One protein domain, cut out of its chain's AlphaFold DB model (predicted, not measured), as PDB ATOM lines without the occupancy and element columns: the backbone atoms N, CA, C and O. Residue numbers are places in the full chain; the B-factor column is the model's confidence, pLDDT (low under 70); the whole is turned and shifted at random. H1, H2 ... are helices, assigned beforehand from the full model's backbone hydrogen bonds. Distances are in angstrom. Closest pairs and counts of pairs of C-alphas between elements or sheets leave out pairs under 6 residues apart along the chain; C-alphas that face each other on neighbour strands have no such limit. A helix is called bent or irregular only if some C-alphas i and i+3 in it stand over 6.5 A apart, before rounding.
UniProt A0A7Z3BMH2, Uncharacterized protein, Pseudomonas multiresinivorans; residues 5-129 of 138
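AT A GLANCE: This is residues 5 to 129 of the 138 residues of an uncharacterized protein of Pseudomonas multiresinivorans (UniProt A0A7Z3BMH2). One helix, H6, runs through the middle of the model, and the other helices pack on it, mostly crossed: H1 and H4 cross it, the hairpin of H2 and H3 stands across it, and H5 folds back along it as the other half of a hairpin. A wide loop, residues 65 to 87, leads from H4 to H5, and its Ser 83 marks one end of the longest distance in the domain. The printed part has 125 residues with six named helices, H1 to H6 along the chain, and no named strand: all helix. It is compact, with a radius of gyration of the C-alphas of 13.8 A and spans of 42 by 33 by 25 A.

HOW THE PARTS SIT: H1, residues 5 to 17, touches the hub, H6, residues 112 to 129, at a steep tilt of 48 degrees, opposite ways; H6 does so with residues 119 to 127 alone, and the closest C-alphas, of Ala 8 and Val 123, are 4.7 A apart. H2, residues 23 to 31, forms a hairpin with H3, residues 35 to 41, at a shallow tilt of 32 degrees; their closest C-alphas, of Glu 25 and Thr 41, are 6.2 A apart. H2 only just touches H6, with 3 pairs of C-alphas within 8 A, the closest those of Arg 30 and Asn 124 at 6.5 A. H3 touches H6 about perpendicular, at 88 degrees, with the C-alphas of Glu 35 and Ser 117 closest at 5.5 A. H4, residues 44 to 64, touches H6 with residues 47 to 51 alone, the C-alphas of Asn 48 and Pro 112 closest at 6.3 A. H1 touches H4 with residues 10 to 15 alone, closest at the C-alphas of Met 15 and Tyr 54, 5.7 A apart. H5, residues 88 to 104, forms a hairpin with H6 at a shallow tilt of 28 degrees, with the C-alphas of Thr 97 and Asn 118 closest at 5.3 A. H1 and H5 are apart. In H1 and H3 every O i to N i+4 pair is within hydrogen-bond range; in H2 4 of 5 are, in H4 14 of 17, in H5 11 of 13 and in H6 13 of 14.

IN THESE COORDINATES: H1 begins at C-alpha 5 (137.965, 181.610, 150.421) and is 18.2 A long; H2 measures 13.1 A and H3 10.0 A. H4, 30.6 A, begins at C-alpha 44 (165.019, 188.586, 144.696) and has a kink of 26 degrees near residue 51. H5, 22.8 A, has a kink of 32 degrees near residue 95 and is only just irregular, with C-alphas 97 and 100 6.7 A apart. H6, 26.3 A, ends at C-alpha 129 (135.737, 190.653, 154.025) and is only just irregular, with C-alphas 126 and 129 6.51 A apart.

THE WHOLE: The two C-alphas farthest apart, of Ile 45 and Ser 83, are 42.7 A apart. The printed part has no cut. The link from H4 to H5, 23 residues, is long. The mean pLDDT of the printed part is 88.1, and residues 45, 79, 81 to 85 and 129 are under 70.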
ATOM      1  N   LYS A   5     137.372 181.389 149.098       89.44
ATOM      2  CA  LYS A   5     137.965 181.610 150.421       89.44
ATOM      3  C   LYS A   5     138.905 180.480 150.834       89.44
ATOM      4  O   LYS A   5     140.020 180.759 151.265       89.44
ATOM      5  N   ASP A   6     138.501 179.220 150.658       92.81
ATOM      6  CA  ASP A   6     139.370 178.067 150.944       92.81
ATOM      7  C   ASP A   6     140.655 178.129 150.107       92.81
ATOM      8  O   ASP A   6     141.748 177.860 150.609       92.81
ATOM      9  N   LEU A   7     140.538 178.526 148.834       93.94
ATOM     10  CA  LEU A   7     141.683 178.729 147.951       93.94
ATOM     11  C   LEU A   7     142.581 179.866 148.446       93.94
ATOM     12  O   LEU A   7     143.792 179.682 148.521       93.94
ATOM     13  N   ALA A   8     142.013 181.014 148.819       93.75
ATOM     14  CA  ALA A   8     142.778 182.136 149.359       93.75
ATOM     15  C   ALA A   8     143.511 181.767 150.666       93.75
ATOM     16  O   ALA A   8     144.697 182.068 150.817       93.75
ATOM     17  N   GLN A   9     142.849 181.050 151.580       95.12
ATOM     18  CA  GLN A   9     143.460 180.544 152.815       95.12
ATOM     19  C   GLN A   9     144.592 179.553 152.523       95.12
ATOM     20  O   GLN A   9     145.673 179.651 153.112       95.12
ATOM     21  N   ALA A  10     144.379 178.625 151.587       95.94
ATOM     22  CA  ALA A  10     145.398 177.669 151.177       95.94
ATOM     23  C   ALA A  10     146.595 178.361 150.522       95.94
ATOM     24  O   ALA A  10     147.733 178.071 150.883       95.94
ATOM     25  N   MET A  11     146.362 179.311 149.610       96.31
ATOM     26  CA  MET A  11     147.420 180.114 148.997       96.31
ATOM     27  C   MET A  11     148.267 180.787 150.074       96.31
ATOM     28  O   MET A  11     149.482 180.600 150.086       96.31
ATOM     29  N   LEU A  12     147.639 181.472 151.030       95.38
ATOM     30  CA  LEU A  12     148.345 182.143 152.117       95.38
ATOM     31  C   LEU A  12     149.194 181.171 152.956       95.38
ATOM     32  O   LEU A  12     150.393 181.388 153.149       95.38
ATOM     33  N   ALA A  13     148.602 180.064 153.413       95.81
ATOM     34  CA  ALA A  13     149.304 179.055 154.206       95.81
ATOM     35  C   ALA A  13     150.474 178.413 153.435       95.81
ATOM     36  O   ALA A  13     151.536 178.125 154.001       95.81
ATOM     37  N   LEU A  14     150.309 178.202 152.128       97.25
ATOM     38  CA  LEU A  14     151.332 177.628 151.258       97.25
ATOM     39  C   LEU A  14     152.468 178.610 150.963       97.25
ATOM     40  O   LEU A  14     153.620 178.177 150.886       97.25
ATOM     41  N   MET A  15     152.189 179.911 150.842       95.50
ATOM     42  CA  MET A  15     153.236 180.934 150.729       95.50
ATOM     43  C   MET A  15     154.131 180.936 151.971       95.50
ATOM     44  O   MET A  15     155.358 180.930 151.843       95.50
ATOM     45  N   VAL A  16     153.528 180.864 153.163       94.38
ATOM     46  CA  VAL A  16     154.263 180.834 154.436       94.38
ATOM     47  C   VAL A  16     155.065 179.541 154.589       94.38
ATOM     48  O   VAL A  16     156.277 179.575 154.794       94.38
ATOM     49  N   SER A  17     154.426 178.381 154.427       94.56
ATOM     50  CA  SER A  17     155.089 177.077 154.608       94.56
ATOM     51  C   SER A  17     156.175 176.783 153.565       94.56
ATOM     52  O   SER A  17     157.134 176.069 153.861       94.56
ATOM     53  N   SER A  18     156.085 177.371 152.367       93.62
ATOM     54  CA  SER A  18     157.132 177.272 151.338       93.62
ATOM     55  C   SER A  18     158.312 178.225 151.570       93.62
ATOM     56  O   SER A  18     159.294 178.171 150.824       93.62
ATOM     57  N   GLY A  19     158.222 179.104 152.576       91.88
ATOM     58  CA  GLY A  19     159.207 180.149 152.855       91.88
ATOM     59  C   GLY A  19     159.241 181.252 151.796       91.88
ATOM     60  O   GLY A  19     160.282 181.883 151.607       91.88
ATOM     61  N   LEU A  20     158.139 181.449 151.062       93.69
ATOM     62  CA  LEU A  20     158.014 182.532 150.084       93.69
ATOM     63  C   LEU A  20     157.880 183.884 150.787       93.69
ATOM     64  O   LEU A  20     158.518 184.852 150.370       93.69
ATOM     65  N   ILE A  21     157.097 183.895 151.864       92.81
ATOM     66  CA  ILE A  21     156.815 185.039 152.730       92.81
ATOM     67  C   ILE A  21     156.904 184.536 154.182       92.81
ATOM     68  O   ILE A  21     156.469 183.420 154.464       92.81
ATOM     69  N   ASN A  22     157.490 185.304 155.098       91.00
ATOM     70  CA  ASN A  22     157.392 185.044 156.543       91.00
ATOM     71  C   ASN A  22     156.241 185.853 157.187       91.00
ATOM     72  O   ASN A  22     155.521 186.559 156.494       91.00
ATOM     73  N   GLN A  23     156.026 185.741 158.501       88.12
ATOM     74  CA  GLN A  23     154.907 186.444 159.151       88.12
ATOM     75  C   GLN A  23     155.050 187.976 159.120       88.12
ATOM     76  O   GLN A  23     154.071 188.664 158.852       88.12
ATOM     77  N   ASP A  24     156.260 188.506 159.312       88.38
ATOM     78  CA  ASP A  24     156.505 189.956 159.295       88.38
ATOM     79  C   ASP A  24     156.287 190.539 157.888       88.38
ATOM     80  O   ASP A  24     155.671 191.585 157.706       88.38
ATOM     81  N   GLU A  25     156.756 189.825 156.867       91.25
ATOM     82  CA  GLU A  25     156.580 190.182 155.458       91.25
ATOM     83  C   GLU A  25     155.122 190.064 155.018       91.25
ATOM     84  O   GLU A  25     154.661 190.834 154.177       91.25
ATOM     85  N   LEU A  26     154.383 189.105 155.580       89.19
ATOM     86  CA  LEU A  26     152.961 188.958 155.315       89.19
ATOM     87  C   LEU A  26     152.182 190.168 155.829       89.19
ATOM     88  O   LEU A  26     151.326 190.677 155.112       89.19
ATOM     89  N   GLU A  27     152.484 190.639 157.036       86.94
ATOM     90  CA  GLU A  27     151.816 191.812 157.603       86.94
ATOM     91  C   GLU A  27     152.024 193.055 156.725       86.94
ATOM     92  O   GLU A  27     151.072 193.776 156.425       86.94
ATOM     93  N   LEU A  28     153.238 193.245 156.199       87.06
ATOM     94  CA  LEU A  28     153.531 194.318 155.245       87.06
ATOM     95  C   LEU A  28     152.725 194.170 153.942       87.06
ATOM     96  O   LEU A  28     152.146 195.139 153.450       87.06
ATOM     97  N   LEU A  29     152.634 192.950 153.401       88.25
ATOM     98  CA  LEU A  29     151.956 192.689 152.125       88.25
ATOM     99  C   LEU A  29     150.421 192.624 152.222       88.25
ATOM    100  O   LEU A  29     149.727 192.674 151.199       88.25
ATOM    101  N   ARG A  30     149.865 192.537 153.435       83.62
ATOM    102  CA  ARG A  30     148.426 192.714 153.682       83.62
ATOM    103  C   ARG A  30     147.997 194.162 153.461       83.62
ATOM    104  O   ARG A  30     146.946 194.397 152.877       83.62
ATOM    105  N   GLN A  31     148.844 195.115 153.845       72.62
ATOM    106  CA  GLN A  31     148.569 196.552 153.741       72.62
ATOM    107  C   GLN A  31     148.823 197.108 152.327       72.62
ATOM    108  O   GLN A  31     148.208 198.097 151.929       72.62
ATOM    109  N   GLY A  32     149.687 196.452 151.542       71.62
ATOM    110  CA  GLY A  32     149.972 196.795 150.149       71.62
ATOM    111  C   GLY A  32     150.523 195.598 149.373       71.62
ATOM    112  O   GLY A  32     151.513 194.994 149.765       71.62
ATOM    113  N   SER A  33     149.873 195.233 148.264       83.94
ATOM    114  CA  SER A  33     150.238 194.067 147.441       83.94
ATOM    115  C   SER A  33     150.677 194.449 146.025       83.94
ATOM    116  O   SER A  33     150.498 193.677 145.085       83.94
ATOM    117  N   THR A  34     151.244 195.644 145.835       91.06
ATOM    118  CA  THR A  34     151.760 196.061 144.523       91.06
ATOM    119  C   THR A  34     153.077 195.356 144.182       91.06
ATOM    120  O   THR A  34     153.763 194.798 145.039       91.06
ATOM    121  N   GLU A  35     153.485 195.403 142.909       91.81
ATOM    122  CA  GLU A  35     154.797 194.882 142.492       91.81
ATOM    123  C   GLU A  35     155.972 195.586 143.201       91.81
ATOM    124  O   GLU A  35     157.038 194.988 143.358       91.81
ATOM    125  N   ASN A  36     155.804 196.849 143.615       91.19
ATOM    126  CA  ASN A  36     156.833 197.578 144.357       91.19
ATOM    127  C   ASN A  36     156.920 197.091 145.803       91.19
ATOM    128  O   ASN A  36     158.019 196.753 146.233       91.19
ATOM    129  N   ASP A  37     155.783 196.938 146.485       90.62
ATOM    130  CA  ASP A  37     155.735 196.436 147.867       90.62
ATOM    131  C   ASP A  37     156.381 195.050 147.963       90.62
ATOM    132  O   ASP A  37     157.227 194.792 148.819       90.62
ATOM    133  N   VAL A  38     156.065 194.165 147.010       91.44
ATOM    134  CA  VAL A  38     156.674 192.831 146.912       91.44
ATOM    135  C   VAL A  38     158.184 192.916 146.691       91.44
ATOM    136  O   VAL A  38     158.931 192.142 147.288       91.44
ATOM    137  N   ARG A  39     158.660 193.838 145.846       90.62
ATOM    138  CA  ARG A  39     160.094 194.000 145.557       90.62
ATOM    139  C   ARG A  39     160.878 194.529 146.755       90.62
ATOM    140  O   ARG A  39     162.023 194.129 146.938       90.62
ATOM    141  N   GLU A  40     160.286 195.438 147.518       89.25
ATOM    142  CA  GLU A  40     160.905 196.038 148.702       89.25
ATOM    143  C   GLU A  40     160.882 195.077 149.894       89.25
ATOM    144  O   GLU A  40     161.854 194.999 150.645       89.25
ATOM    145  N   THR A  41     159.811 194.291 150.016       88.69
ATOM    146  CA  THR A  41     159.614 193.352 151.127       88.69
ATOM    147  C   THR A  41     160.364 192.037 150.917       88.69
ATOM    148  O   THR A  41     160.900 191.464 151.865       88.69
ATOM    149  N   LEU A  42     160.422 191.522 149.681       86.81
ATOM    150  CA  LEU A  42     160.980 190.200 149.399       86.81
ATOM    151  C   LEU A  42     162.321 190.272 148.654       86.81
ATOM    152  O   LEU A  42     162.466 190.894 147.605       86.81
ATOM    153  N   GLY A  43     163.310 189.516 149.137       78.81
ATOM    154  CA  GLY A  43     164.605 189.380 148.462       78.81
ATOM    155  C   GLY A  43     164.526 188.590 147.143       78.81
ATOM    156  O   GLY A  43     164.022 187.463 147.106       78.81
ATOM    157  N   ALA A  44     165.112 189.128 146.064       74.12
ATOM    158  CA  ALA A  44     165.019 188.586 144.696       74.12
ATOM    159  C   ALA A  44     165.412 187.103 144.540       74.12
ATOM    160  O   ALA A  44     164.739 186.340 143.844       74.12
ATOM    161  N   ILE A  45     166.485 186.666 145.207       69.88
ATOM    162  CA  ILE A  45     166.972 185.278 145.119       69.88
ATOM    163  C   ILE A  45     166.005 184.303 145.808       69.88
ATOM    164  O   ILE A  45     165.775 183.201 145.299       69.88
ATOM    165  N   ARG A  46     165.415 184.705 146.944       80.56
ATOM    166  CA  ARG A  46     164.433 183.893 147.678       80.56
ATOM    167  C   ARG A  46     163.175 183.698 146.838       80.56
ATOM    168  O   ARG A  46     162.727 182.563 146.700       80.56
ATOM    169  N   MET A  47     162.676 184.773 146.220       83.88
ATOM    170  CA  MET A  47     161.441 184.756 145.431       83.88
ATOM    171  C   MET A  47     161.453 183.688 144.337       83.88
ATOM    172  O   MET A  47     160.533 182.884 144.276       83.88
ATOM    173  N   ASN A  48     162.510 183.607 143.525       80.50
ATOM    174  CA  ASN A  48     162.565 182.641 142.420       80.50
ATOM    175  C   ASN A  48     162.433 181.183 142.890       80.50
ATOM    176  O   ASN A  48     161.647 180.411 142.342       80.50
ATOM    177  N   ARG A  49     163.201 180.786 143.913       84.19
ATOM    178  CA  ARG A  49     163.205 179.394 144.394       84.19
ATOM    179  C   ARG A  49     161.972 179.069 145.229       84.19
ATOM    180  O   ARG A  49     161.424 177.978 145.092       84.19
ATOM    181  N   ALA A  50     161.559 179.984 146.100       90.81
ATOM    182  CA  ALA A  50     160.421 179.765 146.982       90.81
ATOM    183  C   ALA A  50     159.093 179.803 146.213       90.81
ATOM    184  O   ALA A  50     158.214 178.999 146.509       90.81
ATOM    185  N   PHE A  51     158.976 180.637 145.170       93.75
ATOM    186  CA  PHE A  51     157.767 180.699 144.346       93.75
ATOM    187  C   PHE A  51     157.513 179.374 143.631       93.75
ATOM    188  O   PHE A  51     156.399 178.867 143.675       93.75
ATOM    189  N   ALA A  52     158.540 178.767 143.028       91.75
ATOM    190  CA  ALA A  52     158.388 177.477 142.355       91.75
ATOM    191  C   ALA A  52     157.906 176.366 143.310       91.75
ATOM    192  O   ALA A  52     157.070 175.547 142.932       91.75
ATOM    193  N   ARG A  53     158.399 176.354 144.559       94.38
ATOM    194  CA  ARG A  53     157.950 175.406 145.596       94.38
ATOM    195  C   ARG A  53     156.497 175.650 145.992       94.38
ATOM    196  O   ARG A  53     155.715 174.707 146.005       94.38
ATOM    197  N   TYR A  54     156.152 176.907 146.255       96.56
ATOM    198  CA  TYR A  54     154.791 177.326 146.571       96.56
ATOM    199  C   TYR A  54     153.814 176.948 145.452       96.56
ATOM    200  O   TYR A  54     152.799 176.311 145.714       96.56
ATOM    201  N   TRP A  55     154.154 177.258 144.201       96.12
ATOM    202  CA  TRP A  55     153.314 176.947 143.051       96.12
ATOM    203  C   TRP A  55     153.120 175.439 142.873       96.12
ATOM    204  O   TRP A  55     152.015 174.977 142.614       96.12
ATOM    205  N   ALA A  56     154.165 174.629 143.060       95.69
ATOM    206  CA  ALA A  56     154.017 173.175 143.032       95.69
ATOM    207  C   ALA A  56     153.088 172.668 144.152       95.69
ATOM    208  O   ALA A  56     152.230 171.821 143.903       95.69
ATOM    209  N   ALA A  57     153.226 173.204 145.369       97.50
ATOM    210  CA  ALA A  57     152.397 172.824 146.509       97.50
ATOM    211  C   ALA A  57     150.923 173.232 146.327       97.50
ATOM    212  O   ALA A  57     150.030 172.450 146.658       97.50
ATOM    213  N   LEU A  58     150.664 174.404 145.736       97.12
ATOM    214  CA  LEU A  58     149.315 174.849 145.380       97.12
ATOM    215  C   LEU A  58     148.668 173.898 144.372       97.12
ATOM    216  O   LEU A  58     147.519 173.505 144.556       97.12
ATOM    217  N   GLY A  59     149.423 173.452 143.366       96.06
ATOM    218  CA  GLY A  59     148.947 172.468 142.396       96.06
ATOM    219  C   GLY A  59     148.512 171.159 143.050       96.06
ATOM    220  O   GLY A  59     147.425 170.663 142.760       96.06
ATOM    221  N   VAL A  60     149.317 170.635 143.982       97.19
ATOM    222  CA  VAL A  60     148.973 169.426 144.751       97.19
ATOM    223  C   VAL A  60     147.712 169.643 145.589       97.19
ATOM    224  O   VAL A  60     146.811 168.803 145.568       97.19
ATOM    225  N   TRP A  61     147.619 170.772 146.298       96.62
ATOM    226  CA  TRP A  61     146.441 171.091 147.104       96.62
ATOM    227  C   TRP A  61     145.179 171.205 146.240       96.62
ATOM    228  O   TRP A  61     144.157 170.608 146.574       96.62
ATOM    229  N   MET A  62     145.243 171.907 145.105       95.06
ATOM    230  CA  MET A  62     144.097 172.058 144.207       95.06
ATOM    231  C   MET A  62     143.647 170.705 143.661       95.06
ATOM    232  O   MET A  62     142.454 170.412 143.719       95.06
ATOM    233  N   GLN A  63     144.576 169.850 143.222       94.69
ATOM    234  CA  GLN A  63     144.255 168.502 142.736       94.69
ATOM    235  C   GLN A  63     143.551 167.661 143.804       94.69
ATOM    236  O   GLN A  63     142.513 167.061 143.526       94.69
ATOM    237  N   ALA A  64     144.053 167.682 145.042       94.00
ATOM    238  CA  ALA A  64     143.430 166.979 146.164       94.00
ATOM    239  C   ALA A  64     142.016 167.497 146.489       94.00
ATOM    240  O   ALA A  64     141.187 166.752 147.007       94.00
ATOM    241  N   ASN A  65     141.720 168.754 146.149       92.12
ATOM    242  CA  ASN A  65     140.439 169.396 146.423       92.12
ATOM    243  C   ASN A  65     139.534 169.534 145.181       92.12
ATOM    244  O   ASN A  65     138.474 170.164 145.261       92.12
ATOM    245  N   GLY A  66     139.877 168.885 144.063       88.88
ATOM    246  CA  GLY A  66     139.045 168.812 142.855       88.88
ATOM    247  C   GLY A  66     139.211 169.980 141.875       88.88
ATOM    248  O   GLY A  66     138.270 170.302 141.149       88.88
ATOM    249  N   GLY A  67     140.377 170.623 141.864       90.69
ATOM    250  CA  GLY A  67     140.771 171.656 140.910       90.69
ATOM    251  C   GLY A  67     142.132 171.388 140.272       90.69
ATOM    252  O   GLY A  67     142.825 170.439 140.620       90.69
ATOM    253  N   ASP A  68     142.528 172.244 139.337       91.25
ATOM    254  CA  ASP A  68     143.839 172.175 138.693       91.25
ATOM    255  C   ASP A  68     144.339 173.589 138.397       91.25
ATOM    256  O   ASP A  68     143.709 174.339 137.645       91.25
ATOM    257  N   GLN A  69     145.475 173.964 138.986       91.00
ATOM    258  CA  GLN A  69     146.068 175.278 138.757       91.00
ATOM    259  C   GLN A  69     146.440 175.499 137.288       91.00
ATOM    260  O   GLN A  69     146.338 176.628 136.826       91.00
ATOM    261  N   GLY A  70     146.796 174.440 136.547       90.19
ATOM    262  CA  GLY A  70     147.226 174.521 135.149       90.19
ATOM    263  C   GLY A  70     146.107 174.890 134.172       90.19
ATOM    264  O   GLY A  70     146.373 175.500 133.136       90.19
ATOM    265  N   SER A  71     144.854 174.573 134.509       88.94
ATOM    266  CA  SER A  71     143.670 174.964 133.729       88.94
ATOM    267  C   SER A  71     142.906 176.148 134.328       88.94
ATOM    268  O   SER A  71     142.025 176.707 133.672       88.94
ATOM    269  N   THR A  72     143.208 176.533 135.571       90.56
ATOM    270  CA  THR A  72     142.506 177.626 136.254       90.56
ATOM    271  C   THR A  72     142.824 178.972 135.598       90.56
ATOM    272  O   THR A  72     143.969 179.267 135.259       90.56
ATOM    273  N   SER A  73     141.791 179.780 135.360       87.31
ATOM    274  CA  SER A  73     141.883 181.101 134.717       87.31
ATOM    275  C   SER A  73     140.580 181.887 134.900       87.31
ATOM    276  O   SER A  73     139.594 181.350 135.403       87.31
ATOM    277  N   GLY A  74     140.525 183.146 134.447       80.06
ATOM    278  CA  GLY A  74     139.350 184.017 134.611       80.06
ATOM    279  C   GLY A  74     138.030 183.482 134.030       80.06
ATOM    280  O   GLY A  74     136.956 184.007 134.319       80.06
ATOM    281  N   THR A  75     138.079 182.447 133.195       79.88
ATOM    282  CA  THR A  75     136.897 181.766 132.638       79.88
ATOM    283  C   THR A  75     136.746 180.324 133.119       79.88
ATOM    284  O   THR A  75     135.769 179.664 132.769       79.88
ATOM    285  N   GLN A  76     137.703 179.825 133.902       82.44
ATOM    286  CA  GLN A  76     137.770 178.448 134.374       82.44
ATOM    287  C   GLN A  76     138.146 178.450 135.853       82.44
ATOM    288  O   GLN A  76     139.322 178.464 136.207       82.44
ATOM    289  N   VAL A  77     137.129 178.433 136.710       82.12
ATOM    290  CA  VAL A  77     137.288 178.329 138.163       82.12
ATOM    291  C   VAL A  77     136.908 176.913 138.594       82.12
ATOM    292  O   VAL A  77     135.837 176.441 138.195       82.12
ATOM    293  N   PRO A  78     137.751 176.209 139.372       76.38
ATOM    294  CA  PRO A  78     137.443 174.871 139.854       76.38
ATOM    295  C   PRO A  78     136.090 174.799 140.555       76.38
ATOM    296  O   PRO A  78     135.772 175.596 141.427       76.38
ATOM    297  N   GLY A  79     135.282 173.826 140.145       68.94
ATOM    298  CA  GLY A  79     134.010 173.523 140.783       68.94
ATOM    299  C   GLY A  79     132.849 174.492 140.557       68.94
ATOM    300  O   GLY A  79     131.736 174.212 140.995       68.94
ATOM    301  N   ARG A  80     133.054 175.585 139.818       71.25
ATOM    302  CA  ARG A  80     131.959 176.482 139.440       71.25
ATOM    303  C   ARG A  80     131.163 175.895 138.274       71.25
ATOM    304  O   ARG A  80     131.738 175.395 137.304       71.25
ATOM    305  N   ASP A  81     129.835 175.991 138.344       66.44
ATOM    306  CA  ASP A  81     128.988 175.732 137.181       66.44
ATOM    307  C   ASP A  81     129.352 176.731 136.073       66.44
ATOM    308  O   ASP A  81     129.288 177.946 136.261       66.44
ATOM    309  N   LYS A  82     129.727 176.210 134.900       66.62
ATOM    310  CA  LYS A  82     130.106 177.003 133.722       66.62
ATOM    311  C   LYS A  82     128.954 177.870 133.198       66.62
ATOM    312  O   LYS A  82     129.198 178.776 132.405       66.62
ATOM    313  N   SER A  83     127.717 177.597 133.619       65.38
ATOM    314  CA  SER A  83     126.541 178.412 133.319       65.38
ATOM    315  C   SER A  83     126.461 179.694 134.168       65.38
ATOM    316  O   SER A  83     125.882 180.692 133.727       65.38
ATOM    317  N   LEU A  84     127.091 179.709 135.351       58.72
ATOM    318  CA  LEU A  84     127.100 180.845 136.269       58.72
ATOM    319  C   LEU A  84     128.247 181.797 135.929       58.72
ATOM    320  O   LEU A  84     129.429 181.488 136.103       58.72
ATOM    321  N   LYS A  85     127.892 182.998 135.469       67.69
ATOM    322  CA  LYS A  85     128.866 184.036 135.119       67.69
ATOM    323  C   LYS A  85     129.630 184.502 136.365       67.69
ATOM    324  O   LYS A  85     129.043 184.722 137.423       67.69
ATOM    325  N   LEU A  86     130.946 184.648 136.227       76.00
ATOM    326  CA  LEU A  86     131.761 185.460 137.132       76.00
ATOM    327  C   LEU A  86     131.503 186.930 136.819       76.00
ATOM    328  O   LEU A  86     131.372 187.298 135.646       76.00
ATOM    329  N   ASP A  87     131.456 187.765 137.851       81.81
ATOM    330  CA  ASP A  87     131.576 189.198 137.631       81.81
ATOM    331  C   ASP A  87     132.966 189.541 137.059       81.81
ATOM    332  O   ASP A  87     133.896 188.723 137.023       81.81
ATOM    333  N   LEU A  88     133.091 190.760 136.535       80.00
ATOM    334  CA  LEU A  88     134.315 191.206 135.872       80.00
ATOM    335  C   LEU A  88     135.517 191.252 136.827       80.00
ATOM    336  O   LEU A  88     136.634 190.968 136.393       80.00
ATOM    337  N   SER A  89     135.293 191.563 138.105       84.00
ATOM    338  CA  SER A  89     136.342 191.694 139.117       84.00
ATOM    339  C   SER A  89     136.936 190.331 139.466       84.00
ATOM    340  O   SER A  89     138.144 190.133 139.330       84.00
ATOM    341  N   ALA A  90     136.097 189.350 139.802       83.81
ATOM    342  CA  ALA A  90     136.507 187.983 140.100       83.81
ATOM    343  C   ALA A  90     137.187 187.327 138.889       83.81
ATOM    344  O   ALA A  90     138.236 186.694 139.022       83.81
ATOM    345  N   LYS A  91     136.658 187.547 137.678       86.50
ATOM    346  CA  LYS A  91     137.300 187.092 136.438       86.50
ATOM    347  C   LYS A  91     138.710 187.667 136.275       86.50
ATOM    348  O   LYS A  91     139.632 186.922 135.940       86.50
ATOM    349  N   SER A  92     138.879 188.970 136.499       88.56
ATOM    350  CA  SER A  92     140.187 189.627 136.412       88.56
ATOM    351  C   SER A  92     141.162 189.073 137.450       88.56
ATOM    352  O   SER A  92     142.313 188.799 137.120       88.56
ATOM    353  N   LEU A  93     140.699 188.845 138.685       90.31
ATOM    354  CA  LEU A  93     141.517 188.271 139.753       90.31
ATOM    355  C   LEU A  93     142.036 186.881 139.387       90.31
ATOM    356  O   LEU A  93     143.229 186.621 139.534       90.31
ATOM    357  N   TYR A  94     141.180 186.009 138.860       91.81
ATOM    358  CA  TYR A  94     141.582 184.668 138.438       91.81
ATOM    359  C   TYR A  94     142.550 184.676 137.242       91.81
ATOM    360  O   TYR A  94     143.506 183.899 137.225       91.81
ATOM    361  N   GLU A  95     142.349 185.556 136.256       92.50
ATOM    362  CA  GLU A  95     143.275 185.685 135.118       92.50
ATOM    363  C   GLU A  95     144.660 186.169 135.565       92.50
ATOM    364  O   GLU A  95     145.681 185.599 135.174       92.50
ATOM    365  N   ASP A  96     144.699 187.178 136.429       91.50
ATOM    366  CA  ASP A  96     145.946 187.733 136.944       91.50
ATOM    367  C   ASP A  96     146.682 186.753 137.869       91.50
ATOM    368  O   ASP A  96     147.915 186.698 137.860       91.50
ATOM    369  N   THR A  97     145.938 185.960 138.644       93.06
ATOM    370  CA  THR A  97     146.492 184.990 139.602       93.06
ATOM    371  C   THR A  97     147.024 183.743 138.900       93.06
ATOM    372  O   THR A  97     148.144 183.310 139.169       93.06
ATOM    373  N   PHE A  98     146.262 183.171 137.965       94.44
ATOM    374  CA  PHE A  98     146.603 181.886 137.347       94.44
ATOM    375  C   PHE A  98     147.037 182.023 135.890       94.44
ATOM    376  O   PHE A  98     148.067 181.475 135.502       94.44
ATOM    377  N   GLY A  99     146.299 182.786 135.078       89.81
ATOM    378  CA  GLY A  99     146.515 182.875 133.629       89.81
ATOM    379  C   GLY A  99     147.924 183.344 133.256       89.81
ATOM    380  O   GLY A  99     148.586 182.732 132.413       89.81
ATOM    381  N   GLY A 100     148.421 184.384 133.932       86.56
ATOM    382  CA  GLY A 100     149.788 184.877 133.745       86.56
ATOM    383  C   GLY A 100     150.862 183.855 134.132       86.56
ATOM    384  O   GLY A 100     151.828 183.664 133.392       86.56
ATOM    385  N   VAL A 101     150.681 183.155 135.255       92.81
ATOM    386  CA  VAL A 101     151.627 182.128 135.714       92.81
ATOM    387  C   VAL A 101     151.632 180.945 134.747       92.81
ATOM    388  O   VAL A 101     152.686 180.587 134.233       92.81
ATOM    389  N   ASN A 102     150.463 180.410 134.397       91.69
ATOM    390  CA  ASN A 102     150.327 179.277 133.477       91.69
ATOM    391  C   ASN A 102     150.950 179.548 132.104       91.69
ATOM    392  O   ASN A 102     151.540 178.654 131.502       91.69
ATOM    393  N   ARG A 103     150.847 180.788 131.611       90.38
ATOM    394  CA  ARG A 103     151.400 181.168 130.307       90.38
ATOM    395  C   ARG A 103     152.915 181.356 130.326       90.38
ATOM    396  O   ARG A 103     153.559 181.095 129.313       90.38
ATOM    397  N   TYR A 104     153.473 181.845 131.433       92.31
ATOM    398  CA  TYR A 104     154.842 182.360 131.447       92.31
ATOM    399  C   TYR A 104     155.787 181.667 132.426       92.31
ATOM    400  O   TYR A 104     156.975 181.912 132.320       92.31
ATOM    401  N   ILE A 105     155.349 180.787 133.333       90.94
ATOM    402  CA  ILE A 105     156.223 180.216 134.383       90.94
ATOM    403  C   ILE A 105     157.482 179.508 133.848       90.94
ATOM    404  O   ILE A 105     158.505 179.470 134.526       90.94
ATOM    405  N   SER A 106     157.437 178.977 132.624       88.94
ATOM    406  CA  SER A 106     158.585 178.343 131.959       88.94
ATOM    407  C   SER A 106     159.374 179.279 131.032       88.94
ATOM    408  O   SER A 106     160.326 178.833 130.392       88.94
ATOM    409  N   SER A 107     158.995 180.554 130.915       90.75
ATOM    410  CA  SER A 107     159.672 181.530 130.060       90.75
ATOM    411  C   SER A 107     160.692 182.362 130.841       90.75
ATOM    412  O   SER A 107     160.545 182.635 132.030       90.75
ATOM    413  N   ALA A 108     161.709 182.861 130.133       87.75
ATOM    414  CA  ALA A 108     162.672 183.819 130.687       87.75
ATOM    415  C   ALA A 108     162.039 185.176 131.064       87.75
ATOM    416  O   ALA A 108     162.669 185.983 131.739       87.75
ATOM    417  N   THR A 109     160.809 185.436 130.616       87.75
ATOM    418  CA  THR A 109     160.054 186.662 130.909       87.75
ATOM    419  C   THR A 109     159.153 186.528 132.135       87.75
ATOM    420  O   THR A 109     158.439 187.477 132.465       87.75
ATOM    421  N   PHE A 110     159.159 185.374 132.811       91.31
ATOM    422  CA  PHE A 110     158.410 185.196 134.044       91.31
ATOM    423  C   PHE A 110     158.870 186.191 135.114       91.31
ATOM    424  O   PHE A 110     160.058 186.286 135.423       91.31
ATOM    425  N   SER A 111     157.914 186.898 135.714       91.94
ATOM    426  CA  SER A 111     158.157 187.782 136.852       91.94
ATOM    427  C   SER A 111     157.499 187.189 138.098       91.94
ATOM    428  O   SER A 111     156.281 187.317 138.256       91.94
ATOM    429  N   PRO A 112     158.274 186.566 139.007       92.19
ATOM    430  CA  PRO A 112     157.741 186.119 140.287       92.19
ATOM    431  C   PRO A 112     157.188 187.281 141.108       92.19
ATOM    432  O   PRO A 112     156.196 187.096 141.793       92.19
ATOM    433  N   ILE A 113     157.771 188.482 141.001       93.12
ATOM    434  CA  ILE A 113     157.271 189.684 141.688       93.12
ATOM    435  C   ILE A 113     155.812 189.941 141.301       93.12
ATOM    436  O   ILE A 113     154.958 190.060 142.174       93.12
ATOM    437  N   LYS A 114     155.523 189.943 139.995       93.50
ATOM    438  CA  LYS A 114     154.167 190.145 139.475       93.50
ATOM    439  C   LYS A 114     153.215 189.009 139.853       93.50
ATOM    440  O   LYS A 114     152.042 189.235 140.133       93.50
ATOM    441  N   ALA A 115     153.704 187.771 139.846       94.81
ATOM    442  CA  ALA A 115     152.894 186.632 140.261       94.81
ATOM    443  C   ALA A 115     152.515 186.736 141.747       94.81
ATOM    444  O   ALA A 115     151.342 186.627 142.088       94.81
ATOM    445  N   ILE A 116     153.487 187.023 142.615       94.62
ATOM    446  CA  ILE A 116     153.281 187.176 144.059       94.62
ATOM    447  C   ILE A 116     152.343 188.349 144.350       94.62
ATOM    448  O   ILE A 116     151.414 188.178 145.132       94.62
ATOM    449  N   SER A 117     152.517 189.502 143.694       94.75
ATOM    450  CA  SER A 117     151.626 190.658 143.873       94.75
ATOM    451  C   SER A 117     150.179 190.313 143.513       94.75
ATOM    452  O   SER A 117     149.255 190.583 144.277       94.75
ATOM    453  N   ASN A 118     149.969 189.629 142.384       95.12
ATOM    454  CA  ASN A 118     148.638 189.196 141.965       95.12
ATOM    455  C   ASN A 118     148.026 188.180 142.935       95.12
ATOM    456  O   ASN A 118     146.833 188.259 143.228       95.12
ATOM    457  N   HIS A 119     148.834 187.248 143.446       95.31
ATOM    458  CA  HIS A 119     148.377 186.245 144.403       95.31
ATOM    459  C   HIS A 119     148.024 186.877 145.749       95.31
ATOM    460  O   HIS A 119     146.991 186.537 146.311       95.31
ATOM    461  N   MET A 120     148.817 187.835 146.233       93.94
ATOM    462  CA  MET A 120     148.496 188.592 147.443       93.94
ATOM    463  C   MET A 120     147.225 189.421 147.269       93.94
ATOM    464  O   MET A 120     146.387 189.436 148.160       93.94
ATOM    465  N   ARG A 121     147.007 190.035 146.103       92.62
ATOM    466  CA  ARG A 121     145.751 190.741 145.818       92.62
ATOM    467  C   ARG A 121     144.541 189.801 145.821       92.62
ATOM    468  O   ARG A 121     143.490 190.185 146.317       92.62
ATOM    469  N   PHE A 122     144.678 188.583 145.290       92.44
ATOM    470  CA  PHE A 122     143.633 187.553 145.370       92.44
ATOM    471  C   PHE A 122     143.344 187.174 146.825       92.44
ATOM    472  O   PHE A 122     142.190 187.172 147.243       92.44
ATOM    473  N   VAL A 123     144.397 186.897 147.599       93.38
ATOM    474  CA  VAL A 123     144.295 186.557 149.021       93.38
ATOM    475  C   VAL A 123     143.612 187.682 149.795       93.38
ATOM    476  O   VAL A 123     142.624 187.430 150.473       93.38
ATOM    477  N   ASN A 124     144.070 188.925 149.645       90.62
ATOM    478  CA  ASN A 124     143.498 190.066 150.353       90.62
ATOM    479  C   ASN A 124     142.038 190.299 149.943       90.62
ATOM    480  O   ASN A 124     141.216 190.556 150.810       90.62
ATOM    481  N   PHE A 125     141.684 190.150 148.660       89.56
ATOM    482  CA  PHE A 125     140.298 190.311 148.204       89.56
ATOM    483  C   PHE A 125     139.335 189.340 148.900       89.56
ATOM    484  O   PHE A 125     138.291 189.764 149.377       89.56
ATOM    485  N   TYR A 126     139.691 188.055 148.993       89.25
ATOM    486  CA  TYR A 126     138.803 187.034 149.566       89.25
ATOM    487  C   TYR A 126     138.947 186.843 151.082       89.25
ATOM    488  O   TYR A 126     138.132 186.133 151.673       89.25
ATOM    489  N   LEU A 127     139.969 187.429 151.718       88.06
ATOM    490  CA  LEU A 127     140.178 187.337 153.170       88.06
ATOM    491  C   LEU A 127     139.907 188.645 153.932       88.06
ATOM    492  O   LEU A 127     139.676 188.564 155.132       88.06
ATOM    493  N   HIS A 128     139.892 189.825 153.294       75.00
ATOM    494  CA  HIS A 128     139.572 191.086 153.991       75.00
ATOM    495  C   HIS A 128     138.085 191.292 154.303       75.00
ATOM    496  O   HIS A 128     137.763 192.182 155.087       75.00
ATOM    497  N   GLU A 129     137.172 190.494 153.742       54.62
ATOM    498  CA  GLU A 129     135.737 190.653 154.025       54.62
ATOM    499  C   GLU A 129     135.359 190.360 155.497       54.62
ATOM    500  O   GLU A 129     134.277 190.753 155.916       54.62
TER     501      GLU A 129